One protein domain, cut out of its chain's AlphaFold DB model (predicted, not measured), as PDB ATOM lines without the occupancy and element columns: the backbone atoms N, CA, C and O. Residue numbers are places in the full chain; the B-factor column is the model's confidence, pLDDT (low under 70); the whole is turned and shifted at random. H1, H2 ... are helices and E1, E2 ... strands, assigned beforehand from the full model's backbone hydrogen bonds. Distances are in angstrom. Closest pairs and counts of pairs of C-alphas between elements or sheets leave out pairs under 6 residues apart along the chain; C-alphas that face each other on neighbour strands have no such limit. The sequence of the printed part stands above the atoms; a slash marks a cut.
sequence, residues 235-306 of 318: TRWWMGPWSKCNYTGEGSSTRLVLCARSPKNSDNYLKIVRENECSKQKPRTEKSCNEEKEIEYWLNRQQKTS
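Overview. This is residues 235 to 306 of the 318 residues of the protein "ADAM_spacer1 domain-containing protein" of Cimex lectularius (UniProt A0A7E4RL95). A long, narrow ribbon of two antiparallel strands, E1 and E2, has the short strand E3 beside the first residues of E2, and the helix H1 leaves that end of the ribbon as the arm of an L, with residues 295 to 306 sticking out free. At the other end of the ribbon, where E2 ends, a long stretch with no named element loops round and then returns toward E3. The printed part has 72 residues, with three named strands and one named helix in the order E1, E2, E3, H1. The sheet, in the order E1, E2, E3, is antiparallel throughout, and the class is mixed, helices and strands. The whole is loose, with a radius of gyration of the C-alphas of 15.7 A, and flat, spanning 38 by 34 by 17 A.

Along the chain. The longest strand is E2, residues 252 to 263, 33.7 A from first to last C-alpha. E1, residues 235 to 242, is 21.6 A long and begins at C-alpha 235 at (36.342, -60.067, 22.201). E3, residues 286 to 288, is 7.0 A long. H1, residues 291 to 306, is 22.2 A long, from C-alpha 291 at (21.499, -29.102, 18.544) to C-alpha 306 at (26.028, -29.670, 40.283).

Arrangement. The three strands form a meander, each strand the antiparallel neighbour of the one before, with E1 and E3 as edge strands and E2 as the inner strand. The pairing is staggered: E2 pairs with E3 over residues 252 to 254 and with E1 over residues 255 to 261. E1 and E2 form a hairpin, with 150 degrees between their directions. The C-alphas of Thr 235 and Arg 261, which face each other, are 4.5 A apart, and N 238 and O 258 are within hydrogen-bond range at 2.8 A. E2 and E3 also form a hairpin, with 146 degrees between their directions; the facing C-alphas of Thr 254 and Glu 286 are 4.4 A apart, and N 253 and O 287 are within hydrogen-bond range at 2.9 A. A short antiparallel pairing joins residues 260 to 261 of E2 with residues 271 to 272. E1 and E3 are apart. H1 is not on the sheet and is apart from both E1 and E2. In H1 every O i to N i+4 pair is within hydrogen-bond range.

Size, cuts and confidence. The two C-alphas farthest apart, those of Asn 276 and Ser 306, are 42.8 A from each other. Without the free residues 295 to 306, the body spans 40 by 22 by 16 A. The printed part has no cut. The link from E2 to E3 is long, with 22 residues; that from E1 to E2 is short, and that from E3 to H1 is tight. The mean pLDDT of the printed part is 77.4, and residues 247 to 250, 265 to 268 and 291 to 306 are under 70.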
ATOM      1  N   THR A 235      36.438 -61.046  23.290       90.69
ATOM      2  CA  THR A 235      36.342 -60.067  22.201       90.69
ATOM      3  C   THR A 235      35.163 -59.134  22.457       90.69
ATOM      4  O   THR A 235      34.081 -59.556  22.873       90.69
ATOM      5  N   ARG A 236      35.380 -57.832  22.265       89.44
ATOM      6  CA  ARG A 236      34.357 -56.795  22.443       89.44
ATOM      7  C   ARG A 236      34.565 -55.649  21.465       89.44
ATOM      8  O   ARG A 236      35.684 -55.361  21.050       89.44
ATOM      9  N   TRP A 237      33.478 -54.955  21.152       91.19
ATOM     10  CA  TRP A 237      33.549 -53.694  20.429       91.19
ATOM     11  C   TRP A 237      34.061 -52.598  21.359       91.19
ATOM     12  O   TRP A 237      33.395 -52.235  22.331       91.19
ATOM     13  N   TRP A 238      35.241 -52.074  21.055       90.31
ATOM     14  CA  TRP A 238      35.737 -50.846  21.650       90.31
ATOM     15  C   TRP A 238      35.134 -49.651  20.903       90.31
ATOM     16  O   TRP A 238      35.137 -49.614  19.671       90.31
ATOM     17  N   MET A 239      34.587 -48.696  21.653       90.62
ATOM     18  CA  MET A 239      33.934 -47.503  21.116       90.62
ATOM     19  C   MET A 239      34.694 -46.272  21.597       90.62
ATOM     20  O   MET A 239      34.731 -45.994  22.796       90.62
ATOM     21  N   GLY A 240      35.274 -45.538  20.654       87.44
ATOM     22  CA  GLY A 240      35.881 -44.245  20.924       87.44
ATOM     23  C   GLY A 240      34.835 -43.170  21.246       87.44
ATOM     24  O   GLY A 240      33.627 -43.389  21.073       87.44
ATOM     25  N   PRO A 241      35.287 -41.992  21.708       89.25
ATOM     26  CA  PRO A 241      34.412 -40.844  21.890       89.25
ATOM     27  C   PRO A 241      33.805 -40.398  20.554       89.25
ATOM     28  O   PRO A 241      34.379 -40.607  19.484       89.25
ATOM     29  N   TRP A 242      32.636 -39.768  20.634       85.88
ATOM     30  CA  TRP A 242      32.024 -39.082  19.501       85.88
ATOM     31  C   TRP A 242      32.850 -37.854  19.108       85.88
ATOM     32  O   TRP A 242      33.333 -37.121  19.974       85.88
ATOM     33  N   SER A 243      33.000 -37.627  17.805       85.38
ATOM     34  CA  SER A 243      33.562 -36.402  17.255       85.38
ATOM     35  C   SER A 243      32.653 -35.224  17.581       85.38
ATOM     36  O   SER A 243      31.448 -35.385  17.808       85.38
ATOM     37  N   LYS A 244      33.211 -34.012  17.524       83.12
ATOM     38  CA  LYS A 244      32.380 -32.808  17.448       83.12
ATOM     39  C   LYS A 244      31.448 -32.924  16.238       83.12
ATOM     40  O   LYS A 244      31.822 -33.535  15.232       83.12
ATOM     41  N   CYS A 245      30.244 -32.380  16.371       81.12
ATOM     42  CA  CYS A 245      29.290 -32.331  15.273       81.12
ATOM     43  C   CYS A 245      29.878 -31.523  14.116       81.12
ATOM     44  O   CYS A 245      30.411 -30.430  14.319       81.12
ATOM     45  N   ASN A 246      29.813 -32.092  12.917       73.62
ATOM     46  CA  ASN A 246      30.161 -31.409  11.684       73.62
ATOM     47  C   ASN A 246      28.870 -30.865  11.066       73.62
ATOM     48  O   ASN A 246      28.009 -31.650  10.695       73.62
ATOM     49  N   TYR A 247      28.738 -29.543  10.970       67.56
ATOM     50  CA  TYR A 247      27.514 -28.849  10.542       67.56
ATOM     51  C   TYR A 247      27.443 -28.587   9.031       67.56
ATOM     52  O   TYR A 247      26.800 -27.647   8.574       67.56
ATOM     53  N   THR A 248      28.116 -29.403   8.224       57.47
ATOM     54  CA  THR A 248      28.024 -29.311   6.761       57.47
ATOM     55  C   THR A 248      26.745 -30.007   6.273       57.47
ATOM     56  O   THR A 248      26.789 -31.120   5.766       57.47
ATOM     57  N   GLY A 249      25.587 -29.358   6.463       65.44
ATOM     58  CA  GLY A 249      24.253 -29.906   6.156       65.44
ATOM     59  C   GLY A 249      23.470 -30.296   7.419       65.44
ATOM     60  O   GLY A 249      23.521 -29.576   8.414       65.44
ATOM     61  N   GLU A 250      22.754 -31.429   7.411       65.25
ATOM     62  CA  GLU A 250      22.237 -32.033   8.649       65.25
ATOM     63  C   GLU A 250      23.428 -32.525   9.477       65.25
ATOM     64  O   GLU A 250      24.141 -33.438   9.066       65.25
ATOM     65  N   GLY A 251      23.694 -31.881  10.615       72.19
ATOM     66  CA  GLY A 251      24.931 -32.119  11.350       72.19
ATOM     67  C   GLY A 251      25.128 -33.594  11.708       72.19
ATOM     68  O   GLY A 251      24.210 -34.233  12.221       72.19
ATOM     69  N   SER A 252      26.320 -34.146  11.477       81.00
ATOM     70  CA  SER A 252      26.641 -35.531  11.846       81.00
ATOM     71  C   SER A 252      27.856 -35.614  12.770       81.00
ATOM     72  O   SER A 252      28.787 -34.804  12.716       81.00
ATOM     73  N   SER A 253      27.823 -36.577  13.690       84.94
ATOM     74  CA  SER A 253      28.923 -36.900  14.600       84.94
ATOM     75  C   SER A 253      29.318 -38.351  14.383       84.94
ATOM     76  O   SER A 253      28.468 -39.243  14.321       84.94
ATOM     77  N   THR A 254      30.621 -38.592  14.267       89.25
ATOM     78  CA  THR A 254      31.184 -39.913  13.990       89.25
ATOM     79  C   THR A 254      32.021 -40.402  15.165       89.25
ATOM     80  O   THR A 254      32.509 -39.614  15.971       89.25
ATOM     81  N   ARG A 255      32.178 -41.715  15.317       91.19
ATOM     82  CA  ARG A 255      33.081 -42.308  16.311       91.19
ATOM     83  C   ARG A 255      33.800 -43.513  15.741       91.19
ATOM     84  O   ARG A 255      33.283 -44.223  14.879       91.19
ATOM     85  N   LEU A 256      34.961 -43.796  16.315       91.19
ATOM     86  CA  LEU A 256      35.720 -44.992  15.995       91.19
ATOM     87  C   LEU A 256      35.125 -46.212  16.712       91.19
ATOM     88  O   LEU A 256      34.912 -46.183  17.925       91.19
ATOM     89  N   VAL A 257      34.865 -47.287  15.969       92.38
ATOM     90  CA  VAL A 257      34.387 -48.569  16.504       92.38
ATOM     91  C   VAL A 257      35.318 -49.667  16.006       92.38
ATOM     92  O   VAL A 257      35.382 -49.919  14.805       92.38
ATOM     93  N   LEU A 258      36.035 -50.310  16.924       92.31
ATOM     94  CA  LEU A 258      37.039 -51.330  16.615       92.31
ATOM     95  C   LEU A 258      36.723 -52.622  17.361       92.31
ATOM     96  O   LEU A 258      36.321 -52.583  18.525       92.31
ATOM     97  N   CYS A 259      36.927 -53.771  16.720       91.56
ATOM     98  CA  CYS A 259      36.907 -55.035  17.442       91.56
ATOM     99  C   CYS A 259      38.220 -55.184  18.213       91.56
ATOM    100  O   CYS A 259      39.309 -55.055  17.647       91.56
ATOM    101  N   ALA A 260      38.121 -55.431  19.514       90.94
ATOM    102  CA  ALA A 260      39.273 -55.555  20.386       90.94
ATOM    103  C   ALA A 260      39.193 -56.823  21.232       90.94
ATOM    104  O   ALA A 260      38.124 -57.234  21.690       90.94
ATOM    105  N   ARG A 261      40.358 -57.421  21.464       88.75
ATOM    106  CA  ARG A 261      40.552 -58.585  22.320       88.75
ATOM    107  C   ARG A 261      41.259 -58.168  23.604       88.75
ATOM    108  O   ARG A 261      42.317 -57.537  23.546       88.75
ATOM    109  N   SER A 262      40.701 -58.552  24.747       87.50
ATOM    110  CA  SER A 262      41.247 -58.244  26.072       87.50
ATOM    111  C   SER A 262      41.051 -59.408  27.054       87.50
ATOM    112  O   SER A 262      40.262 -60.323  26.797       87.50
ATOM    113  N   PRO A 263      41.765 -59.422  28.190       85.69
ATOM    114  CA  PRO A 263      41.416 -60.268  29.328       85.69
ATOM    115  C   PRO A 263      40.003 -59.953  29.838       85.69
ATOM    116  O   PRO A 263      39.562 -58.807  29.782       85.69
ATOM    117  N   LYS A 264      39.301 -60.951  30.390       76.38
ATOM    118  CA  LYS A 264      37.910 -60.801  30.865       76.38
ATOM    119  C   LYS A 264      37.725 -59.706  31.932       76.38
ATOM    120  O   LYS A 264      36.668 -59.090  31.970       76.38
ATOM    121  N   ASN A 265      38.754 -59.450  32.746       67.75
ATOM    122  CA  ASN A 265      38.724 -58.511  33.876       67.75
ATOM    123  C   ASN A 265      39.767 -57.381  33.748       67.75
ATOM    124  O   ASN A 265      40.216 -56.847  34.759       67.75
ATOM    125  N   SER A 266      40.232 -57.054  32.537       67.06
ATOM    126  CA  SER A 266      41.207 -55.973  32.353       67.06
ATOM    127  C   SER A 266      40.940 -55.190  31.078       67.06
ATOM    128  O   SER A 266      41.007 -55.731  29.975       67.06
ATOM    129  N   ASP A 267      40.705 -53.895  31.257       63.22
ATOM    130  CA  ASP A 267      40.538 -52.931  30.171       63.22
ATOM    131  C   ASP A 267      41.859 -52.239  29.793       63.22
ATOM    132  O   ASP A 267      41.941 -51.603  28.746       63.22
ATOM    133  N   ASN A 268      42.912 -52.426  30.600       64.69
ATOM    134  CA  ASN A 268      44.228 -51.810  30.401       64.69
ATOM    135  C   ASN A 268      45.030 -52.446  29.256       64.69
ATOM    136  O   ASN A 268      45.990 -51.848  28.779       64.69
ATOM    137  N   TYR A 269      44.651 -53.647  28.809       72.81
ATOM    138  CA  TYR A 269      45.239 -54.292  27.640       72.81
ATOM    139  C   TYR A 269      44.171 -54.524  26.573       72.81
ATOM    140  O   TYR A 269      43.265 -55.342  26.745       72.81
ATOM    141  N   LEU A 270      44.316 -53.831  25.446       80.94
ATOM    142  CA  LEU A 270      43.441 -53.935  24.285       80.94
ATOM    143  C   LEU A 270      44.285 -54.225  23.048       80.94
ATOM    144  O   LEU A 270      45.127 -53.418  22.659       80.94
ATOM    145  N   LYS A 271      44.042 -55.369  22.404       86.06
ATOM    146  CA  LYS A 271      44.609 -55.679  21.088       86.06
ATOM    147  C   LYS A 271      43.523 -55.529  20.033       86.06
ATOM    148  O   LYS A 271      42.516 -56.228  20.111       86.06
ATOM    149  N   ILE A 272      43.728 -54.648  19.056       87.94
ATOM    150  CA  ILE A 272      42.826 -54.524  17.905       87.94
ATOM    151  C   ILE A 272      42.926 -55.812  17.084       87.94
ATOM    152  O   ILE A 272      44.025 -56.290  16.788       87.94
ATOM    153  N   VAL A 273      41.775 -56.388  16.763       90.19
ATOM    154  CA  VAL A 273      41.645 -57.636  16.007       90.19
ATOM    155  C   VAL A 273      40.678 -57.445  14.838       90.19
ATOM    156  O   VAL A 273      40.132 -56.357  14.642       90.19
ATOM    157  N   ARG A 274      40.488 -58.485  14.021       89.69
ATOM    158  CA  ARG A 274      39.587 -58.409  12.865       89.69
ATOM    159  C   ARG A 274      38.134 -58.291  13.323       89.69
ATOM    160  O   ARG A 274      37.743 -58.853  14.341       89.69
ATOM    161  N   GLU A 275      37.315 -57.582  12.547       89.50
ATOM    162  CA  GLU A 275      35.913 -57.318  12.903       89.50
ATOM    163  C   GLU A 275      35.075 -58.589  13.087       89.50
ATOM    164  O   GLU A 275      34.198 -58.625  13.946       89.50
ATOM    165  N   ASN A 276      35.384 -59.649  12.339       88.81
ATOM    166  CA  ASN A 276      34.695 -60.937  12.419       88.81
ATOM    167  C   ASN A 276      34.948 -61.710  13.729       88.81
ATOM    168  O   ASN A 276      34.207 -62.642  14.028       88.81
ATOM    169  N   GLU A 277      35.950 -61.330  14.528       89.19
ATOM    170  CA  GLU A 277      36.188 -61.920  15.853       89.19
ATOM    171  C   GLU A 277      35.191 -61.409  16.910       89.19
ATOM    172  O   GLU A 277      35.043 -62.008  17.981       89.19
ATOM    173  N   CYS A 278      34.483 -60.314  16.624       89.44
ATOM    174  CA  CYS A 278      33.409 -59.801  17.462       89.44
ATOM    175  C   CYS A 278      32.067 -60.363  16.983       89.44
ATOM    176  O   CYS A 278      31.503 -59.913  15.994       89.44
ATOM    177  N   SER A 279      31.504 -61.319  17.726       78.19
ATOM    178  CA  SER A 279      30.269 -62.024  17.336       78.19
ATOM    179  C   SER A 279      28.978 -61.196  17.454       78.19
ATOM    180  O   SER A 279      27.902 -61.690  17.131       78.19
ATOM    181  N   LYS A 280      29.042 -59.954  17.955       79.31
ATOM    182  CA  LYS A 280      27.878 -59.062  18.134       79.31
ATOM    183  C   LYS A 280      27.794 -58.039  17.002       79.31
ATOM    184  O   LYS A 280      28.828 -57.640  16.476       79.31
ATOM    185  N   GLN A 281      26.588 -57.555  16.691       86.38
ATOM    186  CA  GLN A 281      26.378 -56.495  15.695       86.38
ATOM    187  C   GLN A 281      27.287 -55.290  15.971       86.38
ATOM    188  O   GLN A 281      27.365 -54.815  17.108       86.38
ATOM    189  N   LYS A 282      27.970 -54.806  14.926       89.38
ATOM    190  CA  LYS A 282      28.859 -53.647  15.007       89.38
ATOM    191  C   LYS A 282      28.071 -52.412  15.462       89.38
ATOM    192  O   LYS A 282      27.086 -52.052  14.814       89.38
ATOM    193  N   PRO A 283      28.474 -51.756  16.564       91.31
ATOM    194  CA  PRO A 283      27.847 -50.521  17.009       91.31
ATOM    195  C   PRO A 283      27.904 -49.429  15.937       91.31
ATOM    196  O   PRO A 283      28.860 -49.353  15.169       91.31
ATOM    197  N   ARG A 284      26.908 -48.535  15.936       89.25
ATOM    198  CA  ARG A 284      26.847 -47.406  14.993       89.25
ATOM    199  C   ARG A 284      28.101 -46.539  15.082       89.25
ATOM    200  O   ARG A 284      28.532 -46.206  16.190       89.25
ATOM    201  N   THR A 285      28.639 -46.169  13.928       90.12
ATOM    202  CA  THR A 285      29.797 -45.274  13.764       90.12
ATOM    203  C   THR A 285      29.391 -43.825  13.529       90.12
ATOM    204  O   THR A 285      30.232 -42.947  13.656       90.12
ATOM    205  N   GLU A 286      28.117 -43.570  13.236       89.19
ATOM    206  CA  GLU A 286      27.577 -42.249  12.931       89.19
ATOM    207  C   GLU A 286      26.250 -42.031  13.666       89.19
ATOM    208  O   GLU A 286      25.459 -42.967  13.856       89.19
ATOM    209  N   LYS A 287      26.027 -40.796  14.114       86.06
ATOM    210  CA  LYS A 287      24.748 -40.308  14.629       86.06
ATOM    211  C   LYS A 287      24.458 -38.928  14.036       86.06
ATOM    212  O   LYS A 287      25.374 -38.125  13.876       86.06
ATOM    213  N   SER A 288      23.183 -38.651  13.769       81.69
ATOM    214  CA  SER A 288      22.725 -37.288  13.490       81.69
ATOM    215  C   SER A 288      22.816 -36.450  14.768       81.69
ATOM    216  O   SER A 288      22.542 -36.935  15.875       81.69
ATOM    217  N   CYS A 289      23.254 -35.211  14.613       73.25
ATOM    218  CA  CYS A 289      23.307 -34.209  15.656       73.25
ATOM    219  C   CYS A 289      21.987 -33.442  15.674       73.25
ATOM    220  O   CYS A 289      21.569 -32.880  14.671       73.25
ATOM    221  N   ASN A 290      21.350 -33.390  16.839       70.31
ATOM    222  CA  ASN A 290      20.266 -32.454  17.102       70.31
ATOM    223  C   ASN A 290      20.806 -31.440  18.118       70.31
ATOM    224  O   ASN A 290      21.135 -31.832  19.241       70.31
ATOM    225  N   GLU A 291      20.943 -30.176  17.707       61.56
ATOM    226  CA  GLU A 291      21.499 -29.102  18.544       61.56
ATOM    227  C   GLU A 291      20.764 -28.965  19.880       61.56
ATOM    228  O   GLU A 291      21.415 -28.864  20.918       61.56
ATOM    229  N   GLU A 292      19.433 -29.071  19.890       63.12
ATOM    230  CA  GLU A 292      18.625 -28.951  21.108       63.12
ATOM    231  C   GLU A 292      18.904 -30.098  22.090       63.12
ATOM    232  O   GLU A 292      19.053 -29.865  23.289       63.12
ATOM    233  N   LYS A 293      19.068 -31.334  21.594       63.00
ATOM    234  CA  LYS A 293      19.349 -32.514  22.437       63.00
ATOM    235  C   LYS A 293      20.802 -32.607  22.898       63.00
ATOM    236  O   LYS A 293      21.062 -33.155  23.969       63.00
ATOM    237  N   GLU A 294      21.759 -32.115  22.112       60.62
ATOM    238  CA  GLU A 294      23.164 -32.007  22.538       60.62
ATOM    239  C   GLU A 294      23.300 -30.942  23.639       60.62
ATOM    240  O   GLU A 294      23.915 -31.218  24.673       60.62
ATOM    241  N   ILE A 295      22.652 -29.779  23.485       61.62
ATOM    242  CA  ILE A 295      22.576 -28.741  24.526       61.62
ATOM    243  C   ILE A 295      21.871 -29.289  25.776       61.62
ATOM    244  O   ILE A 295      22.413 -29.169  26.875       61.62
ATOM    245  N   GLU A 296      20.735 -29.974  25.629       61.69
ATOM    246  CA  GLU A 296      20.024 -30.622  26.738       61.69
ATOM    247  C   GLU A 296      20.889 -31.693  27.435       61.69
ATOM    248  O   GLU A 296      20.929 -31.754  28.664       61.69
ATOM    249  N   TYR A 297      21.644 -32.513  26.694       62.00
ATOM    250  CA  TYR A 297      22.564 -33.509  27.258       62.00
ATOM    251  C   TYR A 297      23.704 -32.863  28.058       62.00
ATOM    252  O   TYR A 297      24.003 -33.314  29.169       62.00
ATOM    253  N   TRP A 298      24.331 -31.805  27.533       57.22
ATOM    254  CA  TRP A 298      25.404 -31.085  28.227       57.22
ATOM    255  C   TRP A 298      24.890 -30.298  29.439       57.22
ATOM    256  O   TRP A 298      25.514 -30.373  30.502       57.22
ATOM    257  N   LEU A 299      23.730 -29.643  29.334       60.41
ATOM    258  CA  LEU A 299      23.059 -28.968  30.451       60.41
ATOM    259  C   LEU A 299      22.632 -29.968  31.533       60.41
ATOM    260  O   LEU A 299      22.906 -29.738  32.708       60.41
ATOM    261  N   ASN A 300      22.072 -31.124  31.163       60.19
ATOM    262  CA  ASN A 300      21.717 -32.188  32.108       60.19
ATOM    263  C   ASN A 300      22.949 -32.831  32.755       60.19
ATOM    264  O   ASN A 300      22.898 -33.249  33.914       60.19
ATOM    265  N   ARG A 301      24.080 -32.911  32.045       59.88
ATOM    266  CA  ARG A 301      25.348 -33.379  32.618       59.88
ATOM    267  C   ARG A 301      25.908 -32.348  33.596       59.88
ATOM    268  O   ARG A 301      26.296 -32.736  34.695       59.88
ATOM    269  N   GLN A 302      25.873 -31.054  33.274       54.97
ATOM    270  CA  GLN A 302      26.254 -29.982  34.202       54.97
ATOM    271  C   GLN A 302      25.321 -29.909  35.420       54.97
ATOM    272  O   GLN A 302      25.818 -29.799  36.542       54.97
ATOM    273  N   GLN A 303      24.008 -30.080  35.238       53.31
ATOM    274  CA  GLN A 303      23.023 -30.175  36.321       53.31
ATOM    275  C   GLN A 303      23.214 -31.432  37.172       53.31
ATOM    276  O   GLN A 303      23.166 -31.334  38.390       53.31
ATOM    277  N   LYS A 304      23.523 -32.605  36.598       51.97
ATOM    278  CA  LYS A 304      23.889 -33.808  37.378       51.97
ATOM    279  C   LYS A 304      25.193 -33.630  38.144       51.97
ATOM    280  O   LYS A 304      25.310 -34.123  39.260       51.97
ATOM    281  N   THR A 305      26.168 -32.926  37.573       50.50
ATOM    282  CA  THR A 305      27.438 -32.644  38.254       50.50
ATOM    283  C   THR A 305      27.208 -31.675  39.417       50.50
ATOM    284  O   THR A 305      27.677 -31.935  40.519       50.50
ATOM    285  N   SER A 306      26.393 -30.633  39.230       50.56
ATOM    286  CA  SER A 306      26.028 -29.670  40.283       50.56
ATOM    287  C   SER A 306      25.037 -30.225  41.321       50.56
ATOM    288  O   SER A 306      25.196 -29.932  42.502       50.56
TER     289      SER A 306